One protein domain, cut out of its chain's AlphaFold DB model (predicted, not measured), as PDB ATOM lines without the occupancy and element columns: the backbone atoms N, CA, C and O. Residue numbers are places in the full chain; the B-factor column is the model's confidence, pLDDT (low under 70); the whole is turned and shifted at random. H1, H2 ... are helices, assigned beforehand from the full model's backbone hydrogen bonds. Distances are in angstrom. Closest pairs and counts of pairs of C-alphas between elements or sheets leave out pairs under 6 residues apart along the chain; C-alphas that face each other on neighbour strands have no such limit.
ATOM      1  N   TYR A  23     -58.299  42.865 -34.927       83.12
ATOM      2  CA  TYR A  23     -56.871  42.622 -34.774       83.12
ATOM      3  C   TYR A  23     -56.073  43.301 -35.883       83.12
ATOM      4  O   TYR A  23     -56.543  43.488 -37.006       83.12
ATOM      5  N   ARG A  24     -54.813  43.617 -35.580       83.50
ATOM      6  CA  ARG A  24     -53.845  44.120 -36.553       83.50
ATOM      7  C   ARG A  24     -52.560  43.314 -36.455       83.50
ATOM      8  O   ARG A  24     -52.003  43.150 -35.375       83.50
ATOM      9  N   PHE A  25     -52.087  42.816 -37.594       84.25
ATOM     10  CA  PHE A  25     -50.805  42.128 -37.706       84.25
ATOM     11  C   PHE A  25     -49.804  43.027 -38.435       84.25
ATOM     12  O   PHE A  25     -50.071  43.472 -39.550       84.25
ATOM     13  N   ILE A  26     -48.659  43.300 -37.804       85.00
ATOM     14  CA  ILE A  26     -47.591  44.136 -38.360       85.00
ATOM     15  C   ILE A  26     -46.312  43.302 -38.397       85.00
ATOM     16  O   ILE A  26     -45.812  42.870 -37.360       85.00
ATOM     17  N   ALA A  27     -45.792  43.060 -39.599       83.06
ATOM     18  CA  ALA A  27     -44.529  42.359 -39.795       83.06
ATOM     19  C   ALA A  27     -43.409  43.370 -40.062       83.06
ATOM     20  O   ALA A  27     -43.463  44.103 -41.048       83.06
ATOM     21  N   TYR A  28     -42.380  43.375 -39.214       81.88
ATOM     22  CA  TYR A  28     -41.192  44.214 -39.382       81.88
ATOM     23  C   TYR A  28     -40.112  43.436 -40.152       81.88
ATOM     24  O   TYR A  28     -39.490  42.530 -39.589       81.88
ATOM     25  N   PRO A  29     -39.896  43.718 -41.451       78.50
ATOM     26  CA  PRO A  29     -38.935  42.972 -42.252       78.50
ATOM     27  C   PRO A  29     -37.512  43.190 -41.730       78.50
ATOM     28  O   PRO A  29     -37.057  44.320 -41.597       78.50
ATOM     29  N   GLY A  30     -36.795  42.099 -41.459       74.56
ATOM     30  CA  GLY A  30     -35.411  42.143 -40.971       74.56
ATOM     31  C   GLY A  30     -35.264  42.171 -39.446       74.56
ATOM     32  O   GLY A  30     -34.183  41.830 -38.957       74.56
ATOM     33  N   ALA A  31     -36.340  42.455 -38.703       75.25
ATOM     34  CA  ALA A  31     -36.336  42.376 -37.248       75.25
ATOM     35  C   ALA A  31     -36.130  40.926 -36.787       75.25
ATOM     36  O   ALA A  31     -36.736  39.983 -37.308       75.25
ATOM     37  N   LYS A  32     -35.251  40.738 -35.800       75.00
ATOM     38  CA  LYS A  32     -34.946  39.425 -35.216       75.00
ATOM     39  C   LYS A  32     -35.609  39.275 -33.854       75.00
ATOM     40  O   LYS A  32     -36.129  40.227 -33.285       75.00
ATOM     41  N   HIS A  33     -35.600  38.059 -33.314       76.31
ATOM     42  CA  HIS A  33     -36.124  37.837 -31.972       76.31
ATOM     43  C   HIS A  33     -35.386  38.717 -30.947       76.31
ATOM     44  O   HIS A  33     -34.170  38.892 -31.046       76.31
ATOM     45  N   ALA A  34     -36.135  39.249 -29.975       75.06
ATOM     46  CA  ALA A  34     -35.676  40.230 -28.986       75.06
ATOM     47  C   ALA A  34     -35.261  41.607 -29.555       75.06
ATOM     48  O   ALA A  34     -34.419  42.279 -28.960       75.06
ATOM     49  N   PHE A  35     -35.877  42.046 -30.662       75.56
ATOM     50  CA  PHE A  35     -35.602  43.349 -31.285       75.56
ATOM     51  C   PHE A  35     -35.829  44.566 -30.370       75.56
ATOM     52  O   PHE A  35     -35.182  45.581 -30.590       75.56
ATOM     53  N   THR A  36     -36.672  44.454 -29.335       72.81
ATOM     54  CA  THR A  36     -36.954  45.518 -28.347       72.81
ATOM     55  C   THR A  36     -35.986  45.555 -27.162       72.81
ATOM     56  O   THR A  36     -36.056  46.430 -26.302       72.81
ATOM     57  N   ASN A  37     -35.095  44.566 -27.042       73.44
ATOM     58  CA  ASN A  37     -34.196  44.473 -25.901       73.44
ATOM     59  C   ASN A  37     -32.813  45.026 -26.281       73.44
ATOM     60  O   ASN A  37     -32.068  44.349 -26.995       73.44
ATOM     61  N   PRO A  38     -32.391  46.183 -25.742       69.56
ATOM     62  CA  PRO A  38     -31.083  46.761 -26.051       69.56
ATOM     63  C   PRO A  38     -29.911  45.857 -25.623       69.56
ATOM     64  O   PRO A  38     -28.833  45.916 -26.210       69.56
ATOM     65  N   GLN A  39     -30.114  44.949 -24.656       68.38
ATOM     66  CA  GLN A  39     -29.116  43.941 -24.272       68.38
ATOM     67  C   GLN A  39     -29.104  42.703 -25.185       68.38
ATOM     68  O   GLN A  39     -28.207  41.866 -25.050       68.38
ATOM     69  N   ALA A  40     -30.065  42.547 -26.103       63.09
ATOM     70  CA  ALA A  40     -30.134  41.398 -27.008       63.09
ATOM     71  C   ALA A  40     -28.927  41.328 -27.942       63.09
ATOM     72  O   ALA A  40     -28.462  40.233 -28.238       63.09
ATOM     73  N   THR A  41     -28.375  42.474 -28.345       61.53
ATOM     74  CA  THR A  41     -27.178  42.534 -29.191       61.53
ATOM     75  C   THR A  41     -25.947  41.995 -28.462       61.53
ATOM     76  O   THR A  41     -25.208  41.176 -29.006       61.53
ATOM     77  N   GLU A  42     -25.738  42.395 -27.208       63.16
ATOM     78  CA  GLU A  42     -24.585  41.952 -26.412       63.16
ATOM     79  C   GLU A  42     -24.721  40.482 -25.983       63.16
ATOM     80  O   GLU A  42     -23.771  39.704 -26.093       63.16
ATOM     81  N   ARG A  43     -25.928  40.052 -25.590       61.59
ATOM     82  CA  ARG A  43     -26.210  38.642 -25.262       61.59
ATOM     83  C   ARG A  43     -26.188  37.740 -26.498       61.59
ATOM     84  O   ARG A  43     -25.719  36.610 -26.407       61.59
ATOM     85  N   GLY A  44     -26.642  38.234 -27.649       60.91
ATOM     86  CA  GLY A  44     -26.584  37.541 -28.938       60.91
ATOM     87  C   GLY A  44     -25.153  37.277 -29.387       60.91
ATOM     88  O   GLY A  44     -24.825  36.144 -29.738       60.91
ATOM     89  N   LYS A  45     -24.276  38.284 -29.271       63.09
ATOM     90  CA  LYS A  45     -22.830  38.133 -29.511       63.09
ATOM     91  C   LYS A  45     -22.201  37.102 -28.573       63.09
ATOM     92  O   LYS A  45     -21.466  36.238 -29.039       63.09
ATOM     93  N   ALA A  46     -22.513  37.159 -27.276       65.62
ATOM     94  CA  ALA A  46     -21.969  36.225 -26.287       65.62
ATOM     95  C   ALA A  46     -22.450  34.777 -26.495       65.62
ATOM     96  O   ALA A  46     -21.704  33.835 -26.240       65.62
ATOM     97  N   ALA A  47     -23.682  34.595 -26.974       64.06
ATOM     98  CA  ALA A  47     -24.301  33.288 -27.173       64.06
ATOM     99  C   ALA A  47     -24.177  32.743 -28.611       64.06
ATOM    100  O   ALA A  47     -24.710  31.671 -28.889       64.06
ATOM    101  N   ASN A  48     -23.507  33.456 -29.530       60.72
ATOM    102  CA  ASN A  48     -23.482  33.137 -30.969       60.72
ATOM    103  C   ASN A  48     -24.891  32.972 -31.583       60.72
ATOM    104  O   ASN A  48     -25.103  32.224 -32.538       60.72
ATOM    105  N   MET A  49     -25.880  33.668 -31.021       63.50
ATOM    106  CA  MET A  49     -27.266  33.620 -31.477       63.50
ATOM    107  C   MET A  49     -27.563  34.840 -32.351       63.50
ATOM    108  O   MET A  49     -27.056  35.928 -32.069       63.50
ATOM    109  N   PRO A  50     -28.423  34.720 -33.379       62.62
ATOM    110  CA  PRO A  50     -28.832  35.841 -34.219       62.62
ATOM    111  C   PRO A  50     -29.850  36.738 -33.488       62.62
ATOM    112  O   PRO A  50     -30.920  37.024 -34.013       62.62
ATOM    113  N   LEU A  51     -29.532  37.167 -32.269       59.75
ATOM    114  CA  LEU A  51     -30.290  38.156 -31.511       59.75
ATOM    115  C   LEU A  51     -29.673  39.520 -31.803       59.75
ATOM    116  O   LEU A  51     -28.470  39.720 -31.625       59.75
ATOM    117  N   ALA A  52     -30.486  40.438 -32.301       65.94
ATOM    118  CA  ALA A  52     -30.078  41.805 -32.561       65.94
ATOM    119  C   ALA A  52     -31.217  42.716 -32.129       65.94
ATOM    120  O   ALA A  52     -32.365  42.477 -32.502       65.94
ATOM    121  N   CYS A  53     -30.878  43.736 -31.346       70.19
ATOM    122  CA  CYS A  53     -31.762  44.876 -31.167       70.19
ATOM    123  C   CYS A  53     -31.959  45.542 -32.537       70.19
ATOM    124  O   CYS A  53     -30.987  45.709 -33.281       70.19
ATOM    125  N   ASP A  54     -33.196  45.895 -32.865       77.31
ATOM    126  CA  ASP A  54     -33.528  46.703 -34.036       77.31
ATOM    127  C   ASP A  54     -34.320  47.905 -33.529       77.31
ATOM    128  O   ASP A  54     -35.526  47.827 -33.303       77.31
ATOM    129  N   GLU A  55     -33.609  49.009 -33.297       78.00
ATOM    130  CA  GLU A  55     -34.170  50.234 -32.717       78.00
ATOM    131  C   GLU A  55     -35.296  50.817 -33.584       78.00
ATOM    132  O   GLU A  55     -36.211  51.462 -33.074       78.00
ATOM    133  N   SER A  56     -35.263  50.567 -34.898       80.50
ATOM    134  CA  SER A  56     -36.316  51.014 -35.805       80.50
ATOM    135  C   SER A  56     -37.588  50.193 -35.615       80.50
ATOM    136  O   SER A  56     -38.674  50.769 -35.517       80.50
ATOM    137  N   ALA A  57     -37.466  48.865 -35.542       81.81
ATOM    138  CA  ALA A  57     -38.600  47.986 -35.268       81.81
ATOM    139  C   ALA A  57     -39.154  48.192 -33.848       81.81
ATOM    140  O   ALA A  57     -40.370  48.176 -33.667       81.81
ATOM    141  N   ASP A  58     -38.290  48.445 -32.860       81.94
ATOM    142  CA  ASP A  58     -38.681  48.781 -31.486       81.94
ATOM    143  C   ASP A  58     -39.539  50.051 -31.448       81.94
ATOM    144  O   ASP A  58     -40.706  49.990 -31.052       81.94
ATOM    145  N   ALA A  59     -39.021  51.166 -31.978       85.44
ATOM    146  CA  ALA A  59     -39.729  52.444 -31.996       85.44
ATOM    147  C   ALA A  59     -41.065  52.366 -32.751       85.44
ATOM    148  O   ALA A  59     -42.076  52.893 -32.280       85.44
ATOM    149  N   GLN A  60     -41.095  51.681 -33.900       87.38
ATOM    150  CA  GLN A  60     -42.332  51.475 -34.656       87.38
ATOM    151  C   GLN A  60     -43.335  50.615 -33.881       87.38
ATOM    152  O   GLN A  60     -44.510  50.966 -33.820       87.38
ATOM    153  N   SER A  61     -42.896  49.518 -33.253       87.88
ATOM    154  CA  SER A  61     -43.781  48.655 -32.456       87.88
ATOM    155  C   SER A  61     -44.358  49.373 -31.238       87.88
ATOM    156  O   SER A  61     -45.528  49.188 -30.900       87.88
ATOM    157  N   TRP A  62     -43.569  50.251 -30.619       88.25
ATOM    158  CA  TRP A  62     -43.987  51.036 -29.468       88.25
ATOM    159  C   TRP A  62     -44.985  52.135 -29.838       88.25
ATOM    160  O   TRP A  62     -45.933  52.391 -29.093       88.25
ATOM    161  N   ALA A  63     -44.803  52.783 -30.990       91.75
ATOM    162  CA  ALA A  63     -45.768  53.752 -31.506       91.75
ATOM    163  C   ALA A  63     -47.117  53.085 -31.819       91.75
ATOM    164  O   ALA A  63     -48.160  53.577 -31.402       91.75
ATOM    165  N   GLU A  64     -47.089  51.924 -32.474       91.38
ATOM    166  CA  GLU A  64     -48.292  51.157 -32.815       91.38
ATOM    167  C   GLU A  64     -49.045  50.669 -31.569       91.38
ATOM    168  O   GLU A  64     -50.274  50.747 -31.517       91.38
ATOM    169  N   LEU A  65     -48.323  50.245 -30.525       89.94
ATOM    170  CA  LEU A  65     -48.922  49.912 -29.229       89.94
ATOM    171  C   LEU A  65     -49.608  51.126 -28.590       89.94
ATOM    172  O   LEU A  65     -50.726  50.999 -28.095       89.94
ATOM    173  N   GLN A  66     -48.961  52.294 -28.595       91.19
ATOM    174  CA  GLN A  66     -49.558  53.518 -28.055       91.19
ATOM    175  C   GLN A  66     -50.824  53.907 -28.820       91.19
ATOM    176  O   GLN A  66     -51.833  54.192 -28.187       91.19
ATOM    177  N   THR A  67     -50.808  53.855 -30.156       90.31
ATOM    178  CA  THR A  67     -52.001  54.106 -30.977       90.31
ATOM    179  C   THR A  67     -53.128  53.125 -30.661       90.31
ATOM    180  O   THR A  67     -54.280  53.537 -30.564       90.31
ATOM    181  N   PHE A  68     -52.812  51.843 -30.468       89.75
ATOM    182  CA  PHE A  68     -53.802  50.838 -30.085       89.75
ATOM    183  C   PHE A  68     -54.426  51.132 -28.714       89.75
ATOM    184  O   PHE A  68     -55.644  51.078 -28.573       89.75
ATOM    185  N   LEU A  69     -53.611  51.465 -27.711       90.44
ATOM    186  CA  LEU A  69     -54.105  51.787 -26.371       90.44
ATOM    187  C   LEU A  69     -54.901  53.098 -26.355       90.44
ATOM    188  O   LEU A  69     -55.951  53.147 -25.724       90.44
ATOM    189  N   ASP A  70     -54.452  54.131 -27.068       90.75
ATOM    190  CA  ASP A  70     -55.188  55.393 -27.201       90.75
ATOM    191  C   ASP A  70     -56.568  55.147 -27.822       90.75
ATOM    192  O   ASP A  70     -57.582  55.526 -27.248       90.75
ATOM    193  N   ALA A  71     -56.645  54.373 -28.909       87.56
ATOM    194  CA  ALA A  71     -57.923  54.016 -29.523       87.56
ATOM    195  C   ALA A  71     -58.884  53.281 -28.567       87.56
ATOM    196  O   ALA A  71     -60.095  53.443 -28.685       87.56
ATOM    197  N   LEU A  72     -58.367  52.486 -27.625       86.50
ATOM    198  CA  LEU A  72     -59.185  51.754 -26.652       86.50
ATOM    199  C   LEU A  72     -59.621  52.590 -25.444       86.50
ATOM    200  O   LEU A  72     -60.653  52.288 -24.849       86.50
ATOM    201  N   PHE A  73     -58.828  53.584 -25.043       85.62
ATOM    202  CA  PHE A  73     -59.032  54.322 -23.791       85.62
ATOM    203  C   PHE A  73     -59.396  55.803 -23.987       85.62
ATOM    204  O   PHE A  73     -59.707  56.473 -23.005       85.62
TER     205      PHE A  73
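This is residues 23 to 73 of the 76 residues of the protein "DLH domain-containing protein" of Myxococcales bacterium (UniProt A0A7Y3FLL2). The longer helix, H2, makes one half of a loose rod, and the short helix H1 makes the opposite end with the loop that joins them. Residues 23 to 29, in no named helix, run alongside H2 at some distance from it, and the chain then turns in toward H1. The printed part has 51 residues with two named helices, H1 then H2, and no named strand; the class is all helix. The whole is loose, with a radius of gyration of the C-alphas of 13.0 A and spans of 41 by 18 by 15 A.

H2, residues 55 to 73, and H1, residues 40 to 47, are apart, with a short link of 7 residues between them. In both helices every O i to N i+4 pair is within hydrogen-bond range.

H2 measures 26.7 A from C-alpha 55 at (-34.170, 50.234, -32.717) to C-alpha 73 at (-59.032, 54.322, -23.791). H1 measures 10.0 A, beginning at C-alpha 40 at (-30.134, 41.398, -27.008).

The C-alphas of Asn 48 and Phe 73, the two farthest apart, are 42.0 A apart. The printed part has no cut. Confidence is low, with pLDDT under 70, at residues 38 to 52.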